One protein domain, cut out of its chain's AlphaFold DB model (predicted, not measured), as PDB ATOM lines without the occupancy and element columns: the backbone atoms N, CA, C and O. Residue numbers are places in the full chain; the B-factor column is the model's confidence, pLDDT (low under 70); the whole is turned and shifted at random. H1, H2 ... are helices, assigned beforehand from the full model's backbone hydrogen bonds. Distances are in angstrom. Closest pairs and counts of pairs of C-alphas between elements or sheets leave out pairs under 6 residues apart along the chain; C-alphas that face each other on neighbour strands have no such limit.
ATOM      1  N   THR A   2     195.399 247.300 343.741       84.38
ATOM      2  CA  THR A   2     193.950 247.593 343.771       84.38
ATOM      3  C   THR A   2     193.609 248.886 344.515       84.38
ATOM      4  O   THR A   2     192.808 249.661 344.019       84.38
ATOM      5  N   GLY A   3     194.266 249.163 345.651       87.12
ATOM      6  CA  GLY A   3     194.060 250.413 346.396       87.12
ATOM      7  C   GLY A   3     194.422 251.671 345.599       87.12
ATOM      8  O   GLY A   3     193.649 252.616 345.581       87.12
ATOM      9  N   LEU A   4     195.546 251.658 344.870       89.69
ATOM     10  CA  LEU A   4     195.968 252.785 344.027       89.69
ATOM     11  C   LEU A   4     194.975 253.024 342.879       89.69
ATOM     12  O   LEU A   4     194.550 254.151 342.659       89.69
ATOM     13  N   LEU A   5     194.567 251.959 342.178       89.19
ATOM     14  CA  LEU A   5     193.573 252.066 341.103       89.19
ATOM     15  C   LEU A   5     192.213 252.520 341.644       89.19
ATOM     16  O   LEU A   5     191.543 253.320 341.003       89.19
ATOM     17  N   GLY A   6     191.838 252.074 342.845       89.31
ATOM     18  CA  GLY A   6     190.646 252.551 343.541       89.31
ATOM     19  C   GLY A   6     190.676 254.055 343.803       89.31
ATOM     20  O   GLY A   6     189.669 254.714 343.579       89.31
ATOM     21  N   VAL A   7     191.826 254.618 344.188       91.69
ATOM     22  CA  VAL A   7     191.985 256.074 344.363       91.69
ATOM     23  C   VAL A   7     191.830 256.818 343.036       91.69
ATOM     24  O   VAL A   7     191.138 257.830 342.990       91.69
ATOM     25  N   VAL A   8     192.417 256.311 341.947       90.38
ATOM     26  CA  VAL A   8     192.294 256.925 340.610       90.38
ATOM     27  C   VAL A   8     190.842 256.921 340.124       90.38
ATOM     28  O   VAL A   8     190.351 257.937 339.633       90.38
ATOM     29  N   VAL A   9     190.138 255.800 340.302       90.12
ATOM     30  CA  VAL A   9     188.711 255.688 339.967       90.12
ATOM     31  C   VAL A   9     187.872 256.610 340.850       90.12
ATOM     32  O   VAL A   9     187.022 257.334 340.339       90.12
ATOM     33  N   ALA A  10     188.133 256.639 342.159       90.56
ATOM     34  CA  ALA A  10     187.430 257.519 343.087       90.56
ATOM     35  C   ALA A  10     187.622 258.993 342.717       90.56
ATOM     36  O   ALA A  10     186.652 259.741 342.719       90.56
ATOM     37  N   TYR A  11     188.835 259.401 342.337       91.00
ATOM     38  CA  TYR A  11     189.100 260.756 341.864       91.00
ATOM     39  C   TYR A  11     188.270 261.100 340.620       91.00
ATOM     40  O   TYR A  11     187.625 262.142 340.606       91.00
ATOM     41  N   GLN A  12     188.215 260.217 339.615       89.00
ATOM     42  CA  GLN A  12     187.403 260.448 338.410       89.00
ATOM     43  C   GLN A  12     185.910 260.568 338.723       89.00
ATOM     44  O   GLN A  12     185.243 261.464 338.211       89.00
ATOM     45  N   VAL A  13     185.390 259.687 339.582       88.50
ATOM     46  CA  VAL A  13     183.978 259.717 339.980       88.50
ATOM     47  C   VAL A  13     183.672 260.997 340.751       88.50
ATOM     48  O   VAL A  13     182.730 261.700 340.400       88.50
ATOM     49  N   LEU A  14     184.478 261.330 341.763       88.94
ATOM     50  CA  LEU A  14     184.271 262.509 342.606       88.94
ATOM     51  C   LEU A  14     184.443 263.821 341.834       88.94
ATOM     52  O   LEU A  14     183.702 264.763 342.096       88.94
ATOM     53  N   ALA A  15     185.364 263.881 340.868       86.50
ATOM     54  CA  ALA A  15     185.573 265.064 340.032       86.50
ATOM     55  C   ALA A  15     184.341 265.416 339.183       86.50
ATOM     56  O   ALA A  15     184.104 266.589 338.904       86.50
ATOM     57  N   GLN A  16     183.549 264.412 338.800       83.88
ATOM     58  CA  GLN A  16     182.350 264.588 337.978       83.88
ATOM     59  C   GLN A  16     181.050 264.531 338.780       83.88
ATOM     60  O   GLN A  16     179.969 264.792 338.245       83.88
ATOM     61  N   MET A  17     181.129 264.204 340.071       83.38
ATOM     62  CA  MET A  17     179.959 264.062 340.919       83.38
ATOM     63  C   MET A  17     179.346 265.434 341.203       83.38
ATOM     64  O   MET A  17     179.869 266.240 341.970       83.38
ATOM     65  N   ARG A  18     178.206 265.705 340.571       81.12
ATOM     66  CA  ARG A  18     177.380 266.888 340.844       81.12
ATOM     67  C   ARG A  18     176.319 266.529 341.877       81.12
ATOM     68  O   ARG A  18     175.928 265.381 341.975       81.12
ATOM     69  N   PHE A  19     175.804 267.491 342.640       73.56
ATOM     70  CA  PHE A  19     174.705 267.207 343.581       73.56
ATOM     71  C   PHE A  19     173.355 266.993 342.885       73.56
ATOM     72  O   PHE A  19     172.445 266.406 343.469       73.56
ATOM     73  N   ARG A  20     173.204 267.484 341.652       80.19
ATOM     74  CA  ARG A  20     171.968 267.390 340.873       80.19
ATOM     75  C   ARG A  20     172.271 266.888 339.459       80.19
ATOM     76  O   ARG A  20     173.205 267.417 338.851       80.19
ATOM     77  N   PRO A  21     171.506 265.901 338.956       83.19
ATOM     78  CA  PRO A  21     171.524 265.526 337.546       83.19
ATOM     79  C   PRO A  21     171.181 266.728 336.664       83.19
ATOM     80  O   PRO A  21     170.404 267.593 337.072       83.19
ATOM     81  N   ASP A  22     171.751 266.767 335.465       84.88
ATOM     82  CA  ASP A  22     171.407 267.785 334.470       84.88
ATOM     83  C   ASP A  22     169.972 267.580 333.951       84.88
ATOM     84  O   ASP A  22     169.456 266.458 333.930       84.88
ATOM     85  N   GLU A  23     169.325 268.655 333.503       84.75
ATOM     86  CA  GLU A  23     167.952 268.622 332.981       84.75
ATOM     87  C   GLU A  23     167.833 267.664 331.791       84.75
ATOM     88  O   GLU A  23     166.862 266.910 331.687       84.75
ATOM     89  N   MET A  24     168.871 267.613 330.947       81.81
ATOM     90  CA  MET A  24     168.944 266.638 329.864       81.81
ATOM     91  C   MET A  24     168.886 265.205 330.392       81.81
ATOM     92  O   MET A  24     168.101 264.416 329.875       81.81
ATOM     93  N   GLN A  25     169.644 264.862 331.438       84.44
ATOM     94  CA  GLN A  25     169.643 263.511 332.009       84.44
ATOM     95  C   GLN A  25     168.266 263.142 332.554       84.44
ATOM     96  O   GLN A  25     167.777 262.045 332.304       84.44
ATOM     97  N   VAL A  26     167.626 264.075 333.260       85.50
ATOM     98  CA  VAL A  26     166.288 263.886 333.825       85.50
ATOM     99  C   VAL A  26     165.243 263.677 332.729       85.50
ATOM    100  O   VAL A  26     164.400 262.790 332.852       85.50
ATOM    101  N   SER A  27     165.316 264.437 331.632       84.38
ATOM    102  CA  SER A  27     164.335 264.350 330.544       84.38
ATOM    103  C   SER A  27     164.251 262.961 329.900       84.38
ATOM    104  O   SER A  27     163.163 262.544 329.510       84.38
ATOM    105  N   TYR A  28     165.349 262.194 329.875       79.38
ATOM    106  CA  TYR A  28     165.351 260.809 329.377       79.38
ATOM    107  C   TYR A  28     164.457 259.865 330.183       79.38
ATOM    108  O   TYR A  28     164.040 258.832 329.664       79.38
ATOM    109  N   TRP A  29     164.181 260.203 331.439       81.38
ATOM    110  CA  TRP A  29     163.461 259.358 332.387       81.38
ATOM    111  C   TRP A  29     162.001 259.767 332.584       81.38
ATOM    112  O   TRP A  29     161.259 259.061 333.256       81.38
ATOM    113  N   LEU A  30     161.576 260.888 332.002       81.94
ATOM    114  CA  LEU A  30     160.208 261.401 332.129       81.94
ATOM    115  C   LEU A  30     159.320 261.076 330.918       81.94
ATOM    116  O   LEU A  30     158.133 261.387 330.933       81.94
ATOM    117  N   VAL A  31     159.871 260.462 329.866       79.06
ATOM    118  CA  VAL A  31     159.112 260.084 328.664       79.06
ATOM    119  C   VAL A  31     158.358 258.773 328.910       79.06
ATOM    120  O   VAL A  31     158.988 257.738 329.111       79.06
ATOM    121  N   THR A  32     157.024 258.820 328.860       76.94
ATOM    122  CA  THR A  32     156.101 257.671 328.993       76.94
ATOM    123  C   THR A  32     155.500 257.271 327.636       76.94
ATOM    124  O   THR A  32     155.725 257.946 326.623       76.94
ATOM    125  N   TYR A  33     154.738 256.172 327.587       76.50
ATOM    126  CA  TYR A  33     154.018 255.728 326.384       76.50
ATOM    127  C   TYR A  33     152.677 256.445 326.163       76.50
ATOM    128  O   TYR A  33     152.003 256.181 325.164       76.50
ATOM    129  N   ASP A  34     152.309 257.397 327.022       72.12
ATOM    130  CA  ASP A  34     151.112 258.232 326.840       72.12
ATOM    131  C   ASP A  34     151.142 259.016 325.512       72.12
ATOM    132  O   ASP A  34     150.105 259.316 324.924       72.12
ATOM    133  N   TYR A  35     152.341 259.293 324.990       67.31
ATOM    134  CA  TYR A  35     152.557 259.959 323.701       67.31
ATOM    135  C   TYR A  35     152.689 258.974 322.518       67.31
ATOM    136  O   TYR A  35     153.139 259.355 321.434       67.31
ATOM    137  N   GLY A  36     152.304 257.706 322.711       68.56
ATOM    138  CA  GLY A  36     152.435 256.597 321.759       68.56
ATOM    139  C   GLY A  36     153.607 255.667 322.091       68.56
ATOM    140  O   GLY A  36     154.290 255.853 323.093       68.56
ATOM    141  N   PHE A  37     153.894 254.678 321.230       64.12
ATOM    142  CA  PHE A  37     155.122 253.863 321.308       64.12
ATOM    143  C   PHE A  37     156.356 254.711 320.950       64.12
ATOM    144  O   PHE A  37     157.023 254.511 319.932       64.12
ATOM    145  N   VAL A  38     156.636 255.716 321.773       60.03
ATOM    146  CA  VAL A  38     157.798 256.576 321.646       60.03
ATOM    147  C   VAL A  38     159.016 255.794 322.114       60.03
ATOM    148  O   VAL A  38     159.020 255.105 323.137       60.03
ATOM    149  N   ARG A  39     160.079 255.895 321.318       59.12
ATOM    150  CA  ARG A  39     161.392 255.317 321.595       59.12
ATOM    151  C   ARG A  39     161.838 255.795 322.985       59.12
ATOM    152  O   ARG A  39     162.016 256.997 323.150       59.12
ATOM    153  N   ARG A  40     162.068 254.862 323.929       69.75
ATOM    154  CA  ARG A  40     162.492 255.077 325.344       69.75
ATOM    155  C   ARG A  40     161.368 255.184 326.392       69.75
ATOM    156  O   ARG A  40     161.651 255.515 327.538       69.75
ATOM    157  N   GLY A  41     160.124 254.850 326.039       71.44
ATOM    158  CA  GLY A  41     158.986 254.962 326.963       71.44
ATOM    159  C   GLY A  41     159.031 254.035 328.187       71.44
ATOM    160  O   GLY A  41     158.529 254.409 329.241       71.44
ATOM    161  N   LEU A  42     159.681 252.859 328.116       82.56
ATOM    162  CA  LEU A  42     159.643 251.903 329.237       82.56
ATOM    163  C   LEU A  42     160.318 252.446 330.507       82.56
ATOM    164  O   LEU A  42     159.872 252.144 331.610       82.56
ATOM    165  N   GLY A  43     161.384 253.241 330.366       81.62
ATOM    166  CA  GLY A  43     162.057 253.852 331.516       81.62
ATOM    167  C   GLY A  43     161.130 254.791 332.293       81.62
ATOM    168  O   GLY A  43     161.062 254.700 333.518       81.62
ATOM    169  N   GLY A  44     160.381 255.638 331.580       81.75
ATOM    170  CA  GLY A  44     159.399 256.536 332.186       81.75
ATOM    171  C   GLY A  44     158.168 255.809 332.718       81.75
ATOM    172  O   GLY A  44     157.706 256.147 333.803       81.75
ATOM    173  N   GLU A  45     157.696 254.756 332.045       85.69
ATOM    174  CA  GLU A  45     156.597 253.918 332.556       85.69
ATOM    175  C   GLU A  45     156.931 253.261 333.891       85.69
ATOM    176  O   GLU A  45     156.128 253.280 334.817       85.69
ATOM    177  N   ILE A  46     158.134 252.695 334.028       85.44
ATOM    178  CA  ILE A  46     158.567 252.099 335.300       85.44
ATOM    179  C   ILE A  46     158.539 253.162 336.404       85.44
ATOM    180  O   ILE A  46     158.085 252.892 337.514       85.44
ATOM    181  N   ILE A  47     158.983 254.381 336.099       84.75
ATOM    182  CA  ILE A  47     158.967 255.499 337.045       84.75
ATOM    183  C   ILE A  47     157.533 255.921 337.394       84.75
ATOM    184  O   ILE A  47     157.256 256.183 338.565       84.75
ATOM    185  N   GLN A  48     156.619 255.937 336.424       84.12
ATOM    186  CA  GLN A  48     155.205 256.274 336.614       84.12
ATOM    187  C   GLN A  48     154.451 255.197 337.418       84.12
ATOM    188  O   GLN A  48     153.625 255.502 338.280       84.12
ATOM    189  N   LEU A  49     154.780 253.921 337.205       85.19
ATOM    190  CA  LEU A  49     154.260 252.808 338.001       85.19
ATOM    191  C   LEU A  49     154.769 252.871 339.446       85.19
ATOM    192  O   LEU A  49     153.997 252.673 340.383       85.19
ATOM    193  N   LEU A  50     156.052 253.188 339.640       84.62
ATOM    194  CA  LEU A  50     156.654 253.337 340.969       84.62
ATOM    195  C   LEU A  50     156.179 254.600 341.705       84.62
ATOM    196  O   LEU A  50     156.142 254.599 342.936       84.62
ATOM    197  N   SER A  51     155.811 255.670 340.993       83.50
ATOM    198  CA  SER A  51     155.230 256.872 341.603       83.50
ATOM    199  C   SER A  51     153.780 256.671 342.048       83.50
ATOM    200  O   SER A  51     153.296 257.431 342.891       83.50
ATOM    201  N   GLY A  52     153.074 255.686 341.479       78.25
ATOM    202  CA  GLY A  52     151.652 255.431 341.729       78.25
ATOM    203  C   GLY A  52     150.727 256.563 341.263       78.25
ATOM    204  O   GLY A  52     149.550 256.581 341.623       78.25
ATOM    205  N   ARG A  53     151.257 257.536 340.508       70.69
ATOM    206  CA  ARG A  53     150.549 258.729 340.030       70.69
ATOM    207  C   ARG A  53     151.039 259.094 338.637       70.69
ATOM    208  O   ARG A  53     152.227 259.357 338.450       70.69
ATOM    209  N   ALA A  54     150.104 259.153 337.692       65.75
ATOM    210  CA  ALA A  54     150.388 259.473 336.298       65.75
ATOM    211  C   ALA A  54     150.814 260.937 336.087       65.75
ATOM    212  O   ALA A  54     151.521 261.239 335.134       65.75
ATOM    213  N   ASP A  55     150.411 261.830 336.990       67.19
ATOM    214  CA  ASP A  55     150.526 263.285 336.878       67.19
ATOM    215  C   ASP A  55     151.689 263.888 337.686       67.19
ATOM    216  O   ASP A  55     152.056 265.046 337.474       67.19
ATOM    217  N   ARG A  56     152.273 263.137 338.632       71.38
ATOM    218  CA  ARG A  56     153.364 263.623 339.493       71.38
ATOM    219  C   ARG A  56     154.377 262.532 339.811       71.38
ATOM    220  O   ARG A  56     154.133 261.668 340.651       71.38
ATOM    221  N   VAL A  57     155.563 262.649 339.219       78.69
ATOM    222  CA  VAL A  57     156.732 261.851 339.603       78.69
ATOM    223  C   VAL A  57     157.413 262.503 340.816       78.69
ATOM    224  O   VAL A  57     157.714 263.698 340.780       78.69
ATOM    225  N   PRO A  58     157.680 261.763 341.908       82.69
ATOM    226  CA  PRO A  58     158.425 262.280 343.045       82.69
ATOM    227  C   PRO A  58     159.822 262.762 342.637       82.69
ATOM    228  O   PRO A  58     160.542 262.082 341.899       82.69
ATOM    229  N   THR A  59     160.254 263.896 343.187       82.56
ATOM    230  CA  THR A  59     161.577 264.480 342.903       82.56
ATOM    231  C   THR A  59     162.719 263.500 343.178       82.56
ATOM    232  O   THR A  59     163.677 263.428 342.414       82.56
ATOM    233  N   TRP A  60     162.611 262.690 344.238       84.62
ATOM    234  CA  TRP A  60     163.645 261.712 344.585       84.62
ATOM    235  C   TRP A  60     163.790 260.607 343.528       84.62
ATOM    236  O   TRP A  60     164.912 260.206 343.232       84.62
ATOM    237  N   LEU A  61     162.688 260.153 342.922       84.25
ATOM    238  CA  LEU A  61     162.694 259.100 341.902       84.25
ATOM    239  C   LEU A  61     163.282 259.623 340.584       84.25
ATOM    240  O   LEU A  61     164.069 258.943 339.928       84.25
ATOM    241  N   THR A  62     162.981 260.886 340.284       81.19
ATOM    242  CA  THR A  62     163.525 261.640 339.146       81.19
ATOM    243  C   THR A  62     165.050 261.777 339.215       81.19
ATOM    244  O   THR A  62     165.718 261.804 338.186       81.19
ATOM    245  N   TYR A  63     165.626 261.831 340.420       87.69
ATOM    246  CA  TYR A  63     167.080 261.847 340.604       87.69
ATOM    247  C   TYR A  63     167.680 260.450 340.713       87.69
ATOM    248  O   TYR A  63     168.779 260.217 340.211       87.69
ATOM    249  N   LEU A  64     166.969 259.509 341.335       89.75
ATOM    250  CA  LEU A  64     167.463 258.151 341.527       89.75
ATOM    251  C   LEU A  64     167.742 257.450 340.194       89.75
ATOM    252  O   LEU A  64     168.744 256.749 340.085       89.75
ATOM    253  N   ALA A  65     166.899 257.654 339.181       89.31
ATOM    254  CA  ALA A  65     167.043 256.955 337.910       89.31
ATOM    255  C   ALA A  65     168.333 257.341 337.140       89.31
ATOM    256  O   ALA A  65     169.134 256.436 336.878       89.31
ATOM    257  N   PRO A  66     168.649 258.631 336.889       90.19
ATOM    258  CA  PRO A  66     169.950 259.036 336.345       90.19
ATOM    259  C   PRO A  66     171.142 258.558 337.182       90.19
ATOM    260  O   PRO A  66     172.113 258.031 336.639       90.19
ATOM    261  N   TRP A  67     171.061 258.673 338.513       91.62
ATOM    262  CA  TRP A  67     172.137 258.209 339.393       91.62
ATOM    263  C   TRP A  67     172.340 256.703 339.321       91.62
ATOM    264  O   TRP A  67     173.476 256.239 339.356       91.62
ATOM    265  N   SER A  68     171.267 255.929 339.185       92.50
ATOM    266  CA  SER A  68     171.364 254.481 339.014       92.50
ATOM    267  C   SER A  68     172.024 254.117 337.681       92.50
ATOM    268  O   SER A  68     172.892 253.245 337.661       92.50
ATOM    269  N   ALA A  69     171.697 254.838 336.601       91.69
ATOM    270  CA  ALA A  69     172.338 254.680 335.297       91.69
ATOM    271  C   ALA A  69     173.814 255.089 335.299       91.69
ATOM    272  O   ALA A  69     174.593 254.478 334.584       91.69
ATOM    273  N   ALA A  70     174.220 256.050 336.128       92.56
ATOM    274  CA  ALA A  70     175.624 256.429 336.278       92.56
ATOM    275  C   ALA A  70     176.410 255.451 337.174       92.56
ATOM    276  O   ALA A  70     177.484 254.960 336.815       92.56
ATOM    277  N   LEU A  71     175.881 255.165 338.367       93.50
ATOM    278  CA  LEU A  71     176.612 254.478 339.429       93.50
ATOM    279  C   LEU A  71     176.655 252.965 339.236       93.50
ATOM    280  O   LEU A  71     177.693 252.365 339.504       93.50
ATOM    281  N   LEU A  72     175.579 252.325 338.764       95.38
ATOM    282  CA  LEU A  72     175.577 250.866 338.596       95.38
ATOM    283  C   LEU A  72     176.607 250.396 337.553       95.38
ATOM    284  O   LEU A  72     177.375 249.483 337.870       95.38
ATOM    285  N   PRO A  73     176.719 251.017 336.363       94.12
ATOM    286  CA  PRO A  73     177.776 250.680 335.413       94.12
ATOM    287  C   PRO A  73     179.174 251.011 335.936       94.12
ATOM    288  O   PRO A  73     180.092 250.217 335.728       94.12
ATOM    289  N   ALA A  74     179.345 252.126 336.656       94.50
ATOM    290  CA  ALA A  74     180.626 252.476 337.271       94.50
ATOM    291  C   ALA A  74     181.060 251.418 338.301       94.50
ATOM    292  O   ALA A  74     182.190 250.927 338.259       94.50
ATOM    293  N   ILE A  75     180.151 250.991 339.181       95.56
ATOM    294  CA  ILE A  75     180.407 249.920 340.151       95.56
ATOM    295  C   ILE A  75     180.738 248.615 339.422       95.56
ATOM    296  O   ILE A  75     181.748 247.987 339.737       95.56
ATOM    297  N   ALA A  76     179.939 248.218 338.428       95.81
ATOM    298  CA  ALA A  76     180.177 246.994 337.665       95.81
ATOM    299  C   ALA A  76     181.564 246.996 337.001       95.81
ATOM    300  O   ALA A  76     182.304 246.014 337.094       95.81
ATOM    301  N   LEU A  77     181.959 248.115 336.393       95.69
ATOM    302  CA  LEU A  77     183.265 248.251 335.759       95.69
ATOM    303  C   LEU A  77     184.414 248.244 336.774       95.69
ATOM    304  O   LEU A  77     185.438 247.598 336.544       95.69
ATOM    305  N   TYR A  78     184.242 248.896 337.924       95.38
ATOM    306  CA  TYR A  78     185.214 248.826 339.014       95.38
ATOM    307  C   TYR A  78     185.398 247.387 339.523       95.38
ATOM    308  O   TYR A  78     186.527 246.953 339.753       95.38
ATOM    309  N   LEU A  79     184.313 246.612 339.636       95.81
ATOM    310  CA  LEU A  79     184.391 245.196 340.004       95.81
ATOM    311  C   LEU A  79     185.163 244.375 338.962       95.81
ATOM    312  O   LEU A  79     185.959 243.517 339.347       95.81
ATOM    313  N   VAL A  80     185.007 244.671 337.667       94.88
ATOM    314  CA  VAL A  80     185.819 244.059 336.599       94.88
ATOM    315  C   VAL A  80     187.299 244.410 336.765       94.88
ATOM    316  O   VAL A  80     188.140 243.514 336.725       94.88
ATOM    317  N   ILE A  81     187.636 245.678 337.021       94.88
ATOM    318  CA  ILE A  81     189.021 246.109 337.287       94.88
ATOM    319  C   ILE A  81     189.589 245.358 338.500       94.88
ATOM    320  O   ILE A  81     190.690 244.808 338.434       94.88
ATOM    321  N   ALA A  82     188.832 245.272 339.595       95.19
ATOM    322  CA  ALA A  82     189.245 244.546 340.792       95.19
ATOM    323  C   ALA A  82     189.461 243.049 340.511       95.19
ATOM    324  O   ALA A  82     190.443 242.471 340.988       95.19
ATOM    325  N   ALA A  83     188.591 242.424 339.712       93.81
ATOM    326  CA  ALA A  83     188.731 241.032 339.292       93.81
ATOM    327  C   ALA A  83     189.971 240.814 338.406       93.81
ATOM    328  O   ALA A  83     190.730 239.874 338.641       93.81
ATOM    329  N   LEU A  84     190.239 241.710 337.450       93.88
ATOM    330  CA  LEU A  84     191.418 241.658 336.579       93.88
ATOM    331  C   LEU A  84     192.732 241.786 337.363       93.88
ATOM    332  O   LEU A  84     193.697 241.070 337.080       93.88
ATOM    333  N   VAL A  85     192.768 242.657 338.373       94.44
ATOM    334  CA  VAL A  85     193.929 242.789 339.266       94.44
ATOM    335  C   VAL A  85     194.121 241.528 340.105       94.44
ATOM    336  O   VAL A  85     195.253 241.068 340.247       94.44
ATOM    337  N   ARG A  86     193.035 240.943 340.630       94.00
ATOM    338  CA  ARG A  86     193.084 239.684 341.395       94.00
ATOM    339  C   ARG A  86     193.535 238.495 340.548       94.00
ATOM    340  O   ARG A  86     194.223 237.629 341.069       94.00
ATOM    341  N   HIS A  87     193.184 238.470 339.262       92.44
ATOM    342  CA  HIS A  87     193.641 237.438 338.327       92.44
ATOM    343  C   HIS A  87     195.170 237.453 338.139       92.44
ATOM    344  O   HIS A  87     195.776 236.416 337.890       92.44
ATOM    345  N   GLY A  88     195.810 238.620 338.286       90.50
ATOM    346  CA  GLY A  88     197.259 238.736 338.473       90.50
ATOM    347  C   GLY A  88     198.142 238.440 337.254       90.50
ATOM    348  O   GLY A  88     199.365 238.511 337.365       90.50
ATOM    349  N   THR A  89     197.579 238.144 336.079       94.75
ATOM    350  CA  THR A  89     198.381 237.980 334.858       94.75
ATOM    351  C   THR A  89     198.839 239.337 334.334       94.75
ATOM    352  O   THR A  89     198.168 240.352 334.504       94.75
ATOM    353  N   ARG A  90     199.988 239.379 333.643       93.06
ATOM    354  CA  ARG A  90     200.514 240.638 333.073       93.06
ATOM    355  C   ARG A  90     199.492 241.328 332.166       93.06
ATOM    356  O   ARG A  90     199.328 242.540 332.244       93.06
ATOM    357  N   SER A  91     198.780 240.553 331.348       92.50
ATOM    358  CA  SER A  91     197.725 241.060 330.469       92.50
ATOM    359  C   SER A  91     196.503 241.567 331.238       92.50
ATOM    360  O   SER A  91     195.985 242.625 330.891       92.50
ATOM    361  N   SER A  92     196.055 240.870 332.292       91.88
ATOM    362  CA  SER A  92     194.897 241.313 333.081       91.88
ATOM    363  C   SER A  92     195.208 242.585 333.864       91.88
ATOM    364  O   SER A  92     194.399 243.509 333.887       91.88
ATOM    365  N   VAL A  93     196.408 242.678 334.435       93.81
ATOM    366  CA  VAL A  93     196.895 243.876 335.126       93.81
ATOM    367  C   VAL A  93     197.023 245.062 334.171       93.81
ATOM    368  O   VAL A  93     196.553 246.149 334.501       93.81
ATOM    369  N   ALA A  94     197.609 244.863 332.986       94.50
ATOM    370  CA  ALA A  94     197.732 245.924 331.988       94.50
ATOM    371  C   ALA A  94     196.355 246.436 331.533       94.50
ATOM    372  O   ALA A  94     196.144 247.644 331.460       94.50
ATOM    373  N   LEU A  95     195.395 245.531 331.304       94.19
ATOM    374  CA  LEU A  95     194.022 245.907 330.964       94.19
ATOM    375  C   LEU A  95     193.329 246.650 332.114       94.19
ATOM    376  O   LEU A  95     192.660 247.652 331.877       94.19
ATOM    377  N   ALA A  96     193.516 246.205 333.358       94.12
ATOM    378  CA  ALA A  96     192.976 246.888 334.531       94.12
ATOM    379  C   ALA A  96     193.513 248.319 334.661       94.12
ATOM    380  O   ALA A  96     192.746 249.234 334.947       94.12
ATOM    381  N   MET A  97     194.814 248.519 334.419       93.25
ATOM    382  CA  MET A  97     195.424 249.851 334.395       93.25
ATOM    383  C   MET A  97     194.874 250.703 333.253       93.25
ATOM    384  O   MET A  97     194.548 251.862 333.481       93.25
ATOM    385  N   LEU A  98     194.722 250.140 332.051       94.62
ATOM    386  CA  LEU A  98     194.167 250.858 330.903       94.62
ATOM    387  C   LEU A  98     192.737 251.346 331.180       94.62
ATOM    388  O   LEU A  98     192.425 252.501 330.919       94.62
ATOM    389  N   LEU A  99     191.889 250.481 331.744       93.62
ATOM    390  CA  LEU A  99     190.510 250.827 332.094       93.62
ATOM    391  C   LEU A  99     190.443 251.862 333.222       93.62
ATOM    392  O   LEU A  99     189.650 252.794 333.147       93.62
ATOM    393  N   ALA A 100     191.269 251.706 334.260       92.38
ATOM    394  CA  ALA A 100     191.278 252.610 335.406       92.38
ATOM    395  C   ALA A 100     191.870 253.985 335.073       92.38
ATOM    396  O   ALA A 100     191.382 254.984 335.583       92.38
ATOM    397  N   CYS A 101     192.912 254.049 334.244       91.31
ATOM    398  CA  CYS A 101     193.600 255.296 333.897       91.31
ATOM    399  C   CYS A 101     193.029 255.974 332.644       91.31
ATOM    400  O   CYS A 101     193.505 257.044 332.265       91.31
ATOM    401  N   SER A 102     192.043 255.365 331.984       92.00
ATOM    402  CA  SER A 102     191.367 255.978 330.848       92.00
ATOM    403  C   SER A 102     190.604 257.224 331.313       92.00
ATOM    404  O   SER A 102     189.730 257.104 332.174       92.00
ATOM    405  N   PRO A 103     190.878 258.410 330.739       79.31
ATOM    406  CA  PRO A 103     190.282 259.663 331.198       79.31
ATOM    407  C   PRO A 103     188.771 259.725 330.954       79.31
ATOM    408  O   PRO A 103     188.072 260.469 331.624       79.31
ATOM    409  N   TRP A 104     188.262 258.945 329.997       85.25
ATOM    410  CA  TRP A 104     186.866 259.016 329.569       85.25
ATOM    411  C   TRP A 104     185.968 257.978 330.240       85.25
ATOM    412  O   TRP A 104     184.749 258.045 330.141       85.25
ATOM    413  N   THR A 105     186.547 256.971 330.888       88.50
ATOM    414  CA  THR A 105     185.799 255.760 331.222       88.50
ATOM    415  C   THR A 105     184.808 255.983 332.358       88.50
ATOM    416  O   THR A 105     183.617 255.753 332.167       88.50
ATOM    417  N   PHE A 106     185.267 256.443 333.522       90.50
ATOM    418  CA  PHE A 106     184.360 256.754 334.629       90.50
ATOM    419  C   PHE A 106     183.731 258.132 334.473       90.50
ATOM    420  O   PHE A 106     182.571 258.302 334.837       90.50
ATOM    421  N   ASP A 107     184.461 259.073 333.871       88.31
ATOM    422  CA  ASP A 107     183.958 260.412 333.578       88.31
ATOM    423  C   ASP A 107     182.661 260.347 332.761       88.31
ATOM    424  O   ASP A 107     181.609 260.760 333.241       88.31
ATOM    425  N   ALA A 108     182.675 259.687 331.598       87.75
ATOM    426  CA  ALA A 108     181.486 259.570 330.756       87.75
ATOM    427  C   ALA A 108     180.332 258.822 331.437       87.75
ATOM    428  O   ALA A 108     179.165 259.128 331.186       87.75
ATOM    429  N   LEU A 109     180.628 257.844 332.303       91.62
ATOM    430  CA  LEU A 109     179.589 257.136 333.053       91.62
ATOM    431  C   LEU A 109     178.843 258.092 333.989       91.62
ATOM    432  O   LEU A 109     177.616 258.164 333.933       91.62
ATOM    433  N   ILE A 110     179.579 258.880 334.772       91.19
ATOM    434  CA  ILE A 110     179.002 259.822 335.737       91.19
ATOM    435  C   ILE A 110     178.406 261.057 335.051       91.19
ATOM    436  O   ILE A 110     177.299 261.476 335.389       91.19
ATOM    437  N   ALA A 111     179.100 261.617 334.063       87.75
ATOM    438  CA  ALA A 111     178.702 262.843 333.379       87.75
ATOM    439  C   ALA A 111     177.463 262.664 332.494       87.75
ATOM    440  O   ALA A 111     176.706 263.618 332.316       87.75
ATOM    441  N   TYR A 112     177.229 261.471 331.935       87.50
ATOM    442  CA  TYR A 112     176.061 261.237 331.084       87.50
ATOM    443  C   TYR A 112     174.860 260.657 331.829       87.50
ATOM    444  O   TYR A 112     173.751 261.088 331.530       87.50
ATOM    445  N   GLY A 113     175.025 259.711 332.764       86.12
ATOM    446  CA  GLY A 113     173.901 259.137 333.527       86.12
ATOM    447  C   GLY A 113     172.729 258.647 332.663       86.12
ATOM    448  O   GLY A 113     171.559 258.802 333.027       86.12
ATOM    449  N   ARG A 114     173.033 258.125 331.468       86.75
ATOM    450  CA  ARG A 114     172.037 257.793 330.444       86.75
ATOM    451  C   ARG A 114     171.563 256.343 330.559       86.75
ATOM    452  O   ARG A 114     172.367 255.464 330.866       86.75
TER     453      ARG A 114
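What this domain is: This is residues 2 to 114 of the 220 residues of an uncharacterized protein of Raineyella sp. CBA3103 (UniProt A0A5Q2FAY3). Long H4 makes a rod's axis; H2 and H3 pack on one end, H1, H5 and H6 farther along. H1, H4 and H5 form an up and down bundle, their directions alternating. The loose, all helix printed part has 113 residues with six named helices, radius of gyration of the C-alphas 17.4 A, spans 54 by 26 by 20 A.

Where its parts are: Find C-alpha 2 at (193.950, 247.593, 343.771); H1 runs from there to residue 16. H2 is residues 23 to 27, H3 41 to 51, H4 59 to 87 over 42.2 A, H5 90 to 101 and H6 105 to 112, ending at (176.061, 261.237, 331.084).

How they stand to each other: The hub H4 touches the others, H6 opposite ways at a shallow tilt of 5 degrees, the closest C-alphas, Ala 70 and Ile 110, 4.8 A apart. Every O i to N i+4 pair is within hydrogen-bond range in H1, H2, H3 and H5.

The domain as a whole: The printed part has no cut, a long link H2 to H3, and pLDDT under 70 at 35 to 40 and 54 to 55.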